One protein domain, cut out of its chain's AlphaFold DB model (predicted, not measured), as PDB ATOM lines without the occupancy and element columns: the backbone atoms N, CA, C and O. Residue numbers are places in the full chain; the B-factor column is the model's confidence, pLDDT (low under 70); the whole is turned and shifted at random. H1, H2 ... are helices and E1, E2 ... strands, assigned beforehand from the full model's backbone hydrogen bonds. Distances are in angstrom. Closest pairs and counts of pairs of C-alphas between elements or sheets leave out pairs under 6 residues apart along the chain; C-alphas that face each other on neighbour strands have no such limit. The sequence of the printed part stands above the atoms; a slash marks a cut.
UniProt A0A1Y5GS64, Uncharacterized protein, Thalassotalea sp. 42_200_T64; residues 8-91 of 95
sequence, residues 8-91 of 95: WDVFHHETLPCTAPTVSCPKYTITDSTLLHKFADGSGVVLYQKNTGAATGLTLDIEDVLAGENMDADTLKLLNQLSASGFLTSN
ATOM      1  N   TRP A   8      13.153  21.156 -34.190       56.28
ATOM      2  CA  TRP A   8      12.325  20.649 -33.096       56.28
ATOM      3  C   TRP A   8      12.564  19.163 -32.786       56.28
ATOM      4  O   TRP A   8      12.680  18.811 -31.611       56.28
ATOM      5  N   ASP A   9      12.686  18.319 -33.817       57.25
ATOM      6  CA  ASP A   9      12.964  16.886 -33.666       57.25
ATOM      7  C   ASP A   9      14.351  16.640 -33.052       57.25
ATOM      8  O   ASP A   9      14.477  15.785 -32.187       57.25
ATOM      9  N   VAL A  10      15.368  17.434 -33.408       59.81
ATOM     10  CA  VAL A  10      16.724  17.343 -32.816       59.81
ATOM     11  C   VAL A  10      16.730  17.737 -31.330       59.81
ATOM     12  O   VAL A  10      17.457  17.140 -30.532       59.81
ATOM     13  N   PHE A  11      15.911  18.724 -30.952       58.12
ATOM     14  CA  PHE A  11      15.824  19.231 -29.575       58.12
ATOM     15  C   PHE A  11      14.922  18.389 -28.652       58.12
ATOM     16  O   PHE A  11      15.100  18.442 -27.438       58.12
ATOM     17  N   HIS A  12      13.963  17.621 -29.183       56.91
ATOM     18  CA  HIS A  12      12.999  16.860 -28.363       56.91
ATOM     19  C   HIS A  12      13.078  15.342 -28.526       56.91
ATOM     20  O   HIS A  12      12.640  14.619 -27.632       56.91
ATOM     21  N   HIS A  13      13.614  14.843 -29.638       51.22
ATOM     22  CA  HIS A  13      13.697  13.419 -29.922       51.22
ATOM     23  C   HIS A  13      15.164  13.008 -30.119       51.22
ATOM     24  O   HIS A  13      15.755  13.152 -31.180       51.22
ATOM     25  N   GLU A  14      15.715  12.437 -29.049       47.16
ATOM     26  CA  GLU A  14      16.883  11.541 -29.018       47.16
ATOM     27  C   GLU A  14      18.302  12.124 -28.944       47.16
ATOM     28  O   GLU A  14      19.177  11.391 -28.491       47.16
ATOM     29  N   THR A  15      18.579  13.392 -29.272       51.91
ATOM     30  CA  THR A  15      19.992  13.846 -29.322       51.91
ATOM     31  C   THR A  15      20.457  14.804 -28.231       51.91
ATOM     32  O   THR A  15      21.625  14.730 -27.858       51.91
ATOM     33  N   LEU A  16      19.607  15.689 -27.695       55.19
ATOM     34  CA  LEU A  16      20.050  16.724 -26.749       55.19
ATOM     35  C   LEU A  16      18.965  17.005 -25.690       55.19
ATOM     36  O   LEU A  16      17.970  17.655 -26.007       55.19
ATOM     37  N   PRO A  17      19.105  16.536 -24.432       63.78
ATOM     38  CA  PRO A  17      18.156  16.876 -23.375       63.78
ATOM     39  C   PRO A  17      18.174  18.388 -23.137       63.78
ATOM     40  O   PRO A  17      19.229  18.970 -22.886       63.78
ATOM     41  N   CYS A  18      17.012  19.027 -23.237       66.75
ATOM     42  CA  CYS A  18      16.877  20.467 -23.054       66.75
ATOM     43  C   CYS A  18      16.196  20.781 -21.732       66.75
ATOM     44  O   CYS A  18      15.265  20.084 -21.323       66.75
ATOM     45  N   THR A  19      16.617  21.865 -21.097       67.94
ATOM     46  CA  THR A  19      15.988  22.378 -19.885       67.94
ATOM     47  C   THR A  19      15.290  23.699 -20.165       67.94
ATOM     48  O   THR A  19      15.638  24.448 -21.086       67.94
ATOM     49  N   ALA A  20      14.261  23.974 -19.364       67.94
ATOM     50  CA  ALA A  20      13.781  25.334 -19.225       67.94
ATOM     51  C   ALA A  20      14.869  26.124 -18.478       67.94
ATOM     52  O   ALA A  20      15.312  25.665 -17.420       67.94
ATOM     53  N   PRO A  21      15.331  27.256 -19.021       67.94
ATOM     54  CA  PRO A  21      16.280  28.106 -18.325       67.94
ATOM     55  C   PRO A  21      15.658  28.641 -17.034       67.94
ATOM     56  O   PRO A  21      14.472  28.966 -16.999       67.94
ATOM     57  N   THR A  22      16.459  28.721 -15.974       65.88
ATOM     58  CA  THR A  22      15.979  29.125 -14.636       65.88
ATOM     59  C   THR A  22      16.547  30.457 -14.162       65.88
ATOM     60  O   THR A  22      16.147  30.954 -13.110       65.88
ATOM     61  N   VAL A  23      17.458  31.053 -14.936       67.12
ATOM     62  CA  VAL A  23      18.208  32.244 -14.531       67.12
ATOM     63  C   VAL A  23      17.735  33.491 -15.283       67.12
ATOM     64  O   VAL A  23      17.574  33.501 -16.504       67.12
ATOM     65  N   SER A  24      17.545  34.571 -14.527       70.50
ATOM     66  CA  SER A  24      17.241  35.919 -15.010       70.50
ATOM     67  C   SER A  24      18.171  36.921 -14.341       70.50
ATOM     68  O   SER A  24      18.472  36.775 -13.157       70.50
ATOM     69  N   CYS A  25      18.552  37.977 -15.054       74.44
ATOM     70  CA  CYS A  25      19.285  39.105 -14.490       74.44
ATOM     71  C   CYS A  25      18.411  40.368 -14.487       74.44
ATOM     72  O   CYS A  25      17.401  40.425 -15.193       74.44
ATOM     73  N   PRO A  26      18.792  41.438 -13.767       74.88
ATOM     74  CA  PRO A  26      18.020  42.684 -13.754       74.88
ATOM     75  C   PRO A  26      17.782  43.296 -15.144       74.88
ATOM     76  O   PRO A  26      16.843  44.065 -15.315       74.88
ATOM     77  N   LYS A  27      18.617  42.965 -16.142       76.44
ATOM     78  CA  LYS A  27      18.546  43.511 -17.507       76.44
ATOM     79  C   LYS A  27      17.903  42.577 -18.531       76.44
ATOM     80  O   LYS A  27      17.324  43.076 -19.489       76.44
ATOM     81  N   TYR A  28      17.977  41.259 -18.352       84.00
ATOM     82  CA  TYR A  28      17.497  40.281 -19.328       84.00
ATOM     83  C   TYR A  28      16.929  39.035 -18.650       84.00
ATOM     84  O   TYR A  28      17.481  38.533 -17.672       84.00
ATOM     85  N   THR A  29      15.869  38.494 -19.239       84.88
ATOM     86  CA  THR A  29      15.271  37.205 -18.875       84.88
ATOM     87  C   THR A  29      15.237  36.316 -20.107       84.88
ATOM     88  O   THR A  29      14.892  36.790 -21.192       84.88
ATOM     89  N   ILE A  30      15.578  35.034 -19.976       85.50
ATOM     90  CA  ILE A  30      15.393  34.089 -21.082       85.50
ATOM     91  C   ILE A  30      13.891  33.884 -21.310       85.50
ATOM     92  O   ILE A  30      13.132  33.752 -20.357       85.50
ATOM     93  N   THR A  31      13.436  33.909 -22.565       84.44
ATOM     94  CA  THR A  31      11.998  33.771 -22.848       84.44
ATOM     95  C   THR A  31      11.501  32.355 -22.557       84.44
ATOM     96  O   THR A  31      12.212  31.390 -22.822       84.44
ATOM     97  N   ASP A  32      10.245  32.199 -22.125       82.62
ATOM     98  CA  ASP A  32       9.619  30.875 -21.898       82.62
ATOM     99  C   ASP A  32       9.577  30.003 -23.170       82.62
ATOM    100  O   ASP A  32       9.516  28.766 -23.144       82.62
ATOM    101  N   SER A  33       9.603  30.671 -24.325       84.25
ATOM    102  CA  SER A  33       9.703  30.050 -25.639       84.25
ATOM    103  C   SER A  33      11.120  29.609 -26.005       84.25
ATOM    104  O   SER A  33      11.292  29.036 -27.075       84.25
ATOM    105  N   THR A  34      12.125  29.869 -25.173       86.62
ATOM    106  CA  THR A  34      13.514  29.482 -25.423       86.62
ATOM    107  C   THR A  34      13.872  28.242 -24.617       86.62
ATOM    108  O   THR A  34      13.724  28.195 -23.400       86.62
ATOM    109  N   LEU A  35      14.331  27.212 -25.320       86.38
ATOM    110  CA  LEU A  35      14.940  26.022 -24.745       86.38
ATOM    111  C   LEU A  35      16.448  26.178 -24.718       86.38
ATOM    112  O   LEU A  35      17.031  26.801 -25.606       86.38
ATOM    113  N   LEU A  36      17.060  25.560 -23.717       85.50
ATOM    114  CA  LEU A  36      18.488  25.608 -23.502       85.50
ATOM    115  C   LEU A  36      19.046  24.185 -23.452       85.50
ATOM    116  O   LEU A  36      18.499  23.320 -22.767       85.50
ATOM    117  N   HIS A  37      20.141  23.948 -24.168       85.19
ATOM    118  CA  HIS A  37      20.918  22.717 -24.078       85.19
ATOM    119  C   HIS A  37      22.372  23.038 -23.743       85.19
ATOM    120  O   HIS A  37      23.034  23.717 -24.523       85.19
ATOM    121  N   LYS A  38      22.872  22.526 -22.616       85.19
ATOM    122  CA  LYS A  38      24.289  22.618 -22.236       85.19
ATOM    123  C   LYS A  38      25.006  21.344 -22.653       85.19
ATOM    124  O   LYS A  38      24.563  20.252 -22.293       85.19
ATOM    125  N   PHE A  39      26.123  21.480 -23.361       82.94
ATOM    126  CA  PHE A  39      26.948  20.324 -23.683       82.94
ATOM    127  C   PHE A  39      27.685  19.840 -22.430       82.94
ATOM    128  O   PHE A  39      28.279  20.629 -21.697       82.94
ATOM    129  N   ALA A  40      27.651  18.529 -22.179       80.38
ATOM    130  CA  ALA A  40      28.238  17.927 -20.978       80.38
ATOM    131  C   ALA A  40      29.771  18.067 -20.903       80.38
ATOM    132  O   ALA A  40      30.346  17.957 -19.824       80.38
ATOM    133  N   ASP A  41      30.424  18.305 -22.041       81.69
ATOM    134  CA  ASP A  41      31.862  18.565 -22.141       81.69
ATOM    135  C   ASP A  41      32.239  20.028 -21.838       81.69
ATOM    136  O   ASP A  41      33.422  20.366 -21.840       81.69
ATOM    137  N   GLY A  42      31.252  20.896 -21.576       78.62
ATOM    138  CA  GLY A  42      31.462  22.318 -21.309       78.62
ATOM    139  C   GLY A  42      31.832  23.136 -22.548       78.62
ATOM    140  O   GLY A  42      32.243  24.285 -22.409       78.62
ATOM    141  N   SER A  43      31.692  22.580 -23.757       82.12
ATOM    142  CA  SER A  43      32.024  23.276 -25.010       82.12
ATOM    143  C   SER A  43      31.099  24.458 -25.324       82.12
ATOM    144  O   SER A  43      31.449  25.323 -26.132       82.12
ATOM    145  N   GLY A  44      29.929  24.512 -24.683       85.25
ATOM    146  CA  GLY A  44      29.013  25.636 -24.789       85.25
ATOM    147  C   GLY A  44      27.557  25.284 -24.508       85.25
ATOM    148  O   GLY A  44      27.222  24.261 -23.904       85.25
ATOM    149  N   VAL A  45      26.683  26.158 -24.993       87.31
ATOM    150  CA  VAL A  45      25.232  26.074 -24.863       87.31
ATOM    151  C   VAL A  45      24.561  26.377 -26.199       87.31
ATOM    152  O   VAL A  45      25.023  27.210 -26.980       87.31
ATOM    153  N   VAL A  46      23.438  25.722 -26.462       88.00
ATOM    154  CA  VAL A  46      22.566  26.023 -27.596       88.00
ATOM    155  C   VAL A  46      21.234  26.542 -27.082       88.00
ATOM    156  O   VAL A  46      20.611  25.941 -26.210       88.00
ATOM    157  N   LEU A  47      20.800  27.661 -27.651       87.62
ATOM    158  CA  LEU A  47      19.507  28.285 -27.420       87.62
ATOM    159  C   LEU A  47      18.604  27.989 -28.615       87.62
ATOM    160  O   LEU A  47      18.985  28.239 -29.759       87.62
ATOM    161  N   TYR A  48      17.401  27.497 -28.352       87.25
ATOM    162  CA  TYR A  48      16.407  27.188 -29.373       87.25
ATOM    163  C   TYR A  48      15.092  27.903 -29.103       87.25
ATOM    164  O   TYR A  48      14.484  27.716 -28.053       87.25
ATOM    165  N   GLN A  49      14.609  28.682 -30.068       86.81
ATOM    166  CA  GLN A  49      13.338  29.381 -29.956       86.81
ATOM    167  C   GLN A  49      12.208  28.532 -30.545       86.81
ATOM    168  O   GLN A  49      12.097  28.361 -31.760       86.81
ATOM    169  N   LYS A  50      11.302  28.066 -29.679       82.31
ATOM    170  CA  LYS A  50      10.149  27.221 -30.030       82.31
ATOM    171  C   LYS A  50       9.247  27.847 -31.096       82.31
ATOM    172  O   LYS A  50       8.738  27.132 -31.950       82.31
ATOM    173  N   ASN A  51       9.063  29.166 -31.047       83.19
ATOM    174  CA  ASN A  51       8.079  29.865 -31.876       83.19
ATOM    175  C   ASN A  51       8.522  30.042 -33.336       83.19
ATOM    176  O   ASN A  51       7.676  30.035 -34.224       83.19
ATOM    177  N   THR A  52       9.824  30.206 -33.595       82.88
ATOM    178  CA  THR A  52      10.348  30.413 -34.961       82.88
ATOM    179  C   THR A  52      11.182  29.247 -35.476       82.88
ATOM    180  O   THR A  52      11.448  29.172 -36.673       82.88
ATOM    181  N   GLY A  53      11.623  28.347 -34.596       80.06
ATOM    182  CA  GLY A  53      12.593  27.309 -34.926       80.06
ATOM    183  C   GLY A  53      14.032  27.817 -35.052       80.06
ATOM    184  O   GLY A  53      14.903  27.051 -35.471       80.06
ATOM    185  N   ALA A  54      14.298  29.081 -34.708       83.69
ATOM    186  CA  ALA A  54      15.644  29.634 -34.696       83.69
ATOM    187  C   ALA A  54      16.504  28.963 -33.616       83.69
ATOM    188  O   ALA A  54      16.045  28.727 -32.498       83.69
ATOM    189  N   ALA A  55      17.766  28.695 -33.942       86.50
ATOM    190  CA  ALA A  55      18.751  28.164 -33.012       86.50
ATOM    191  C   ALA A  55      20.024  29.007 -33.064       86.50
ATOM    192  O   ALA A  55      20.429  29.456 -34.137       86.50
ATOM    193  N   THR A  56      20.661  29.206 -31.916       87.56
ATOM    194  CA  THR A  56      21.968  29.857 -31.824       87.56
ATOM    195  C   THR A  56      22.844  29.133 -30.812       87.56
ATOM    196  O   THR A  56      22.353  28.654 -29.791       87.56
ATOM    197  N   GLY A  57      24.132  29.016 -31.119       88.19
ATOM    198  CA  GLY A  57      25.128  28.388 -30.257       88.19
ATOM    199  C   GLY A  57      26.034  29.440 -29.636       88.19
ATOM    200  O   GLY A  57      26.463  30.371 -30.317       88.19
ATOM    201  N   LEU A  58      26.340  29.277 -28.356       85.88
ATOM    202  CA  LEU A  58      27.284  30.097 -27.612       85.88
ATOM    203  C   LEU A  58      28.344  29.180 -27.012       85.88
ATOM    204  O   LEU A  58      28.028  28.113 -26.498       85.88
ATOM    205  N   THR A  59      29.600  29.607 -27.028       85.69
ATOM    206  CA  THR A  59      30.699  28.908 -26.338       85.69
ATOM    207  C   THR A  59      30.728  29.190 -24.833       85.69
ATOM    208  O   THR A  59      31.574  28.666 -24.121       85.69
ATOM    209  N   LEU A  60      29.844  30.065 -24.355       82.50
ATOM    210  CA  LEU A  60      29.747  30.529 -22.973       82.50
ATOM    211  C   LEU A  60      28.400  30.083 -22.411       82.50
ATOM    212  O   LEU A  60      27.408  30.116 -23.141       82.50
ATOM    213  N   ASP A  61      28.338  29.727 -21.129       84.25
ATOM    214  CA  ASP A  61      27.061  29.436 -20.479       84.25
ATOM    215  C   ASP A  61      26.262  30.733 -20.288       84.25
ATOM    216  O   ASP A  61      26.654  31.644 -19.560       84.25
ATOM    217  N   ILE A  62      25.126  30.826 -20.972       83.31
ATOM    218  CA  ILE A  62      24.246  31.992 -20.915       83.31
ATOM    219  C   ILE A  62      23.642  32.197 -19.522       83.31
ATOM    220  O   ILE A  62      23.362  33.334 -19.153       83.31
ATOM    221  N   GLU A  63      23.455  31.134 -18.734       83.62
ATOM    222  CA  GLU A  63      22.970  31.271 -17.358       83.62
ATOM    223  C   GLU A  63      24.040  31.917 -16.470       83.62
ATOM    224  O   GLU A  63      23.712  32.820 -15.702       83.62
ATOM    225  N   ASP A  64      25.316  31.561 -16.648       84.25
ATOM    226  CA  ASP A  64      26.437  32.202 -15.944       84.25
ATOM    227  C   ASP A  64      26.598  33.666 -16.366       84.25
ATOM    228  O   ASP A  64      26.806  34.548 -15.530       84.25
ATOM    229  N   VAL A  65      26.438  33.948 -17.663       85.00
ATOM    230  CA  VAL A  65      26.455  35.318 -18.194       85.00
ATOM    231  C   VAL A  65      25.356  36.166 -17.550       85.00
ATOM    232  O   VAL A  65      25.602  37.315 -17.189       85.00
ATOM    233  N   LEU A  66      24.147  35.621 -17.387       85.00
ATOM    234  CA  LEU A  66      23.037  36.324 -16.743       85.00
ATOM    235  C   LEU A  66      23.211  36.425 -15.220       85.00
ATOM    236  O   LEU A  66      22.787  37.416 -14.633       85.00
ATOM    237  N   ALA A  67      23.849  35.454 -14.570       81.31
ATOM    238  CA  ALA A  67      24.142  35.513 -13.139       81.31
ATOM    239  C   ALA A  67      25.246  36.531 -12.785       81.31
ATOM    240  O   ALA A  67      25.333  36.970 -11.638       81.31
ATOM    241  N   GLY A  68      26.090  36.913 -13.748       76.06
ATOM    242  CA  GLY A  68      27.181  37.863 -13.542       76.06
ATOM    243  C   GLY A  68      26.710  39.277 -13.179       76.06
ATOM    244  O   GLY A  68      25.894  39.881 -13.875       76.06
ATOM    245  N   GLU A  69      27.284  39.849 -12.115       67.75
ATOM    246  CA  GLU A  69      26.975  41.221 -11.670       67.75
ATOM    247  C   GLU A  69      27.539  42.301 -12.610       67.75
ATOM    248  O   GLU A  69      26.939  43.365 -12.773       67.75
ATOM    249  N   ASN A  70      28.678  42.029 -13.256       69.94
ATOM    250  CA  ASN A  70      29.365  42.965 -14.143       69.94
ATOM    251  C   ASN A  70      29.436  42.402 -15.561       69.94
ATOM    252  O   ASN A  70      30.191  41.474 -15.835       69.94
ATOM    253  N   MET A  71      28.663  43.001 -16.465       81.00
ATOM    254  CA  MET A  71      28.695  42.691 -17.892       81.00
ATOM    255  C   MET A  71      29.565  43.719 -18.609       81.00
ATOM    256  O   MET A  71      29.290  44.919 -18.540       81.00
ATOM    257  N   ASP A  72      30.597  43.255 -19.308       85.19
ATOM    258  CA  ASP A  72      31.371  44.097 -20.213       85.19
ATOM    259  C   ASP A  72      30.541  44.515 -21.450       85.19
ATOM    260  O   ASP A  72      29.411  44.061 -21.673       85.19
ATOM    261  N   ALA A  73      31.095  45.421 -22.257       85.56
ATOM    262  CA  ALA A  73      30.408  45.976 -23.420       85.56
ATOM    263  C   ALA A  73      30.089  44.925 -24.502       85.56
ATOM    264  O   ALA A  73      29.042  45.023 -25.149       85.56
ATOM    265  N   ASP A  74      30.948  43.921 -24.685       86.62
ATOM    266  CA  ASP A  74      30.756  42.863 -25.679       86.62
ATOM    267  C   ASP A  74      29.685  41.872 -25.215       86.62
ATOM    268  O   ASP A  74      28.792  41.519 -25.989       86.62
ATOM    269  N   THR A  75      29.685  41.520 -23.927       85.62
ATOM    270  CA  THR A  75      28.626  40.723 -23.297       85.62
ATOM    271  C   THR A  75      27.265  41.415 -23.418       85.62
ATOM    272  O   THR A  75      26.285  40.805 -23.848       85.62
ATOM    273  N   LEU A  76      27.183  42.719 -23.132       85.62
ATOM    274  CA  LEU A  76      25.943  43.486 -23.315       85.62
ATOM    275  C   LEU A  76      25.490  43.522 -24.778       85.62
ATOM    276  O   LEU A  76      24.293  43.449 -25.064       85.62
ATOM    277  N   LYS A  77      26.425  43.629 -25.725       88.38
ATOM    278  CA  LYS A  77      26.113  43.598 -27.156       88.38
ATOM    279  C   LYS A  77      25.538  42.243 -27.571       88.38
ATOM    280  O   LYS A  77      24.530  42.221 -28.276       88.38
ATOM    281  N   LEU A  78      26.119  41.143 -27.092       88.12
ATOM    282  CA  LEU A  78      25.607  39.791 -27.311       88.12
ATOM    283  C   LEU A  78      24.183  39.637 -26.759       88.12
ATOM    284  O   LEU A  78      23.286  39.202 -27.480       88.12
ATOM    285  N   LEU A  79      23.943  40.045 -25.511       87.88
ATOM    286  CA  LEU A  79      22.618  39.947 -24.888       87.88
ATOM    287  C   LEU A  79      21.571  40.791 -25.628       87.88
ATOM    288  O   LEU A  79      20.448  40.337 -25.841       87.88
ATOM    289  N   ASN A  80      21.947  41.978 -26.109       88.25
ATOM    290  CA  ASN A  80      21.083  42.790 -26.966       88.25
ATOM    291  C   ASN A  80      20.747  42.095 -28.292       88.25
ATOM    292  O   ASN A  80      19.597  42.142 -28.725       88.25
ATOM    293  N   GLN A  81      21.708  41.420 -28.927       89.62
ATOM    294  CA  GLN A  81      21.463  40.654 -30.156       89.62
ATOM    295  C   GLN A  81      20.545  39.451 -29.913       89.62
ATOM    296  O   GLN A  81      19.617  39.212 -30.691       89.62
ATOM    297  N   LEU A  82      20.765  38.720 -28.818       89.38
ATOM    298  CA  LEU A  82      19.907  37.609 -28.407       89.38
ATOM    299  C   LEU A  82      18.494  38.094 -28.070       89.38
ATOM    300  O   LEU A  82      17.518  37.421 -28.405       89.38
ATOM    301  N   SER A  83      18.371  39.281 -27.473       89.94
ATOM    302  CA  SER A  83      17.072  39.886 -27.198       89.94
ATOM    303  C   SER A  83      16.352  40.337 -28.466       89.94
ATOM    304  O   SER A  83      15.185  40.003 -28.651       89.94
ATOM    305  N   ALA A  84      17.053  40.994 -29.393       88.25
ATOM    306  CA  ALA A  84      16.498  41.379 -30.692       88.25
ATOM    307  C   ALA A  84      16.053  40.167 -31.530       88.25
ATOM    308  O   ALA A  84      15.107  40.259 -32.306       88.25
ATOM    309  N   SER A  85      16.708  39.020 -31.340       87.06
ATOM    310  CA  SER A  85      16.355  37.748 -31.983       87.06
ATOM    311  C   SER A  85      15.229  36.991 -31.254       87.06
ATOM    312  O   SER A  85      14.772  35.949 -31.721       87.06
ATOM    313  N   GLY A  86      14.769  37.501 -30.107       87.25
ATOM    314  CA  GLY A  86      13.676  36.940 -29.309       87.25
ATOM    315  C   GLY A  86      14.060  35.754 -28.417       87.25
ATOM    316  O   GLY A  86      13.174  35.070 -27.899       87.25
ATOM    317  N   PHE A  87      15.353  35.472 -28.236       88.31
ATOM    318  CA  PHE A  87      15.813  34.477 -27.257       88.31
ATOM    319  C   PHE A  87      15.730  35.029 -25.827       88.31
ATOM    320  O   PHE A  87      15.414  34.297 -24.891       88.31
ATOM    321  N   LEU A  88      15.963  36.336 -25.669       89.56
ATOM    322  CA  LEU A  88      15.880  37.046 -24.392       89.56
ATOM    323  C   LEU A  88      14.816  38.149 -24.442       89.56
ATOM    324  O   LEU A  88      14.621  38.810 -25.460       89.56
ATOM    325  N   THR A  89      14.174  38.416 -23.313       87.44
ATOM    326  CA  THR A  89      13.421  39.651 -23.086       87.44
ATOM    327  C   THR A  89      14.289  40.608 -22.296       87.44
ATOM    328  O   THR A  89      14.813  40.249 -21.245       87.44
ATOM    329  N   SER A  90      14.442  41.830 -22.799       83.44
ATOM    330  CA  SER A  90      15.045  42.911 -22.034       83.44
ATOM    331  C   SER A  90      14.083  43.345 -20.928       83.44
ATOM    332  O   SER A  90      12.955  43.756 -21.198       83.44
ATOM    333  N   ASN A  91      14.540  43.272 -19.683       77.69
ATOM    334  CA  ASN A  91      13.800  43.673 -18.490       77.69
ATOM    335  C   ASN A  91      13.851  45.187 -18.272       77.69
ATOM    336  O   ASN A  91      13.770  45.615 -17.126       77.69
TER     337      ASN A  91
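AT A GLANCE: This is residues 8 to 91 of the 95 residues of an uncharacterized protein of Thalassotalea sp. 42_200_T64 (UniProt A0A1Y5GS64). A three-stranded antiparallel sheet, E2 E3 E4, stands as a wall between the short helix H1 on one side and, on the other, a group made of H2, H3 and a small two-stranded antiparallel ribbon, E1 E5. H3 packs on the ribbon, and the long link 13 to 27 joins H1 to E1. The printed part has 84 residues, in the order H1 E1 E2 E3 E4 H2 H3 E5, class mixed. It is compact, with a radius of gyration of the C-alphas of 12.3 A and spans of 37 by 28 by 19 A.

HOW THE PARTS SIT: H1, residues 8 to 12, only grazes the sheet of E2, residues 34 to 38, E3, residues 45 to 49, and E4, residues 55 to 58. These strands form a meander, each the antiparallel neighbour of the one before, with hairpins E2 E3 and E3 E4; N 35 and O 48 are 2.8 A apart, N 47 and O 56 2.8 A. E1, residues 28 to 30, is antiparallel to E5, residues 88 to 90, with N 29 and O 89 2.9 A apart. H2, residues 62 to 67, only grazes the three-stranded sheet. H3, residues 73 to 84, is close to H2 but not clearly touching, closest C-alphas Val 65 and Thr 75, 7.7 A, at a steep tilt of 63 degrees. The closest C-alphas of H3 and E5 are Ser 83 and Thr 89, 5.5 A. In H1, H2 and H3 every O i to N i+4 pair is within hydrogen-bond range.

IN THESE COORDINATES: H1 begins at C-alpha 8 (12.325, 20.649, -33.096). E2 spans 13.2 A, E3 13.4 A, E4 10.3 A and H3 16.4 A. E5 ends at C-alpha 90 (15.045, 42.911, -22.034).

THE WHOLE: The C-alphas farthest apart, Glu 14 and Ala 73, are 37.4 A apart. The printed part has no cut, and H1 to E1 is the long link. Residues 8 to 23 and 69 to 70 have pLDDT under 70.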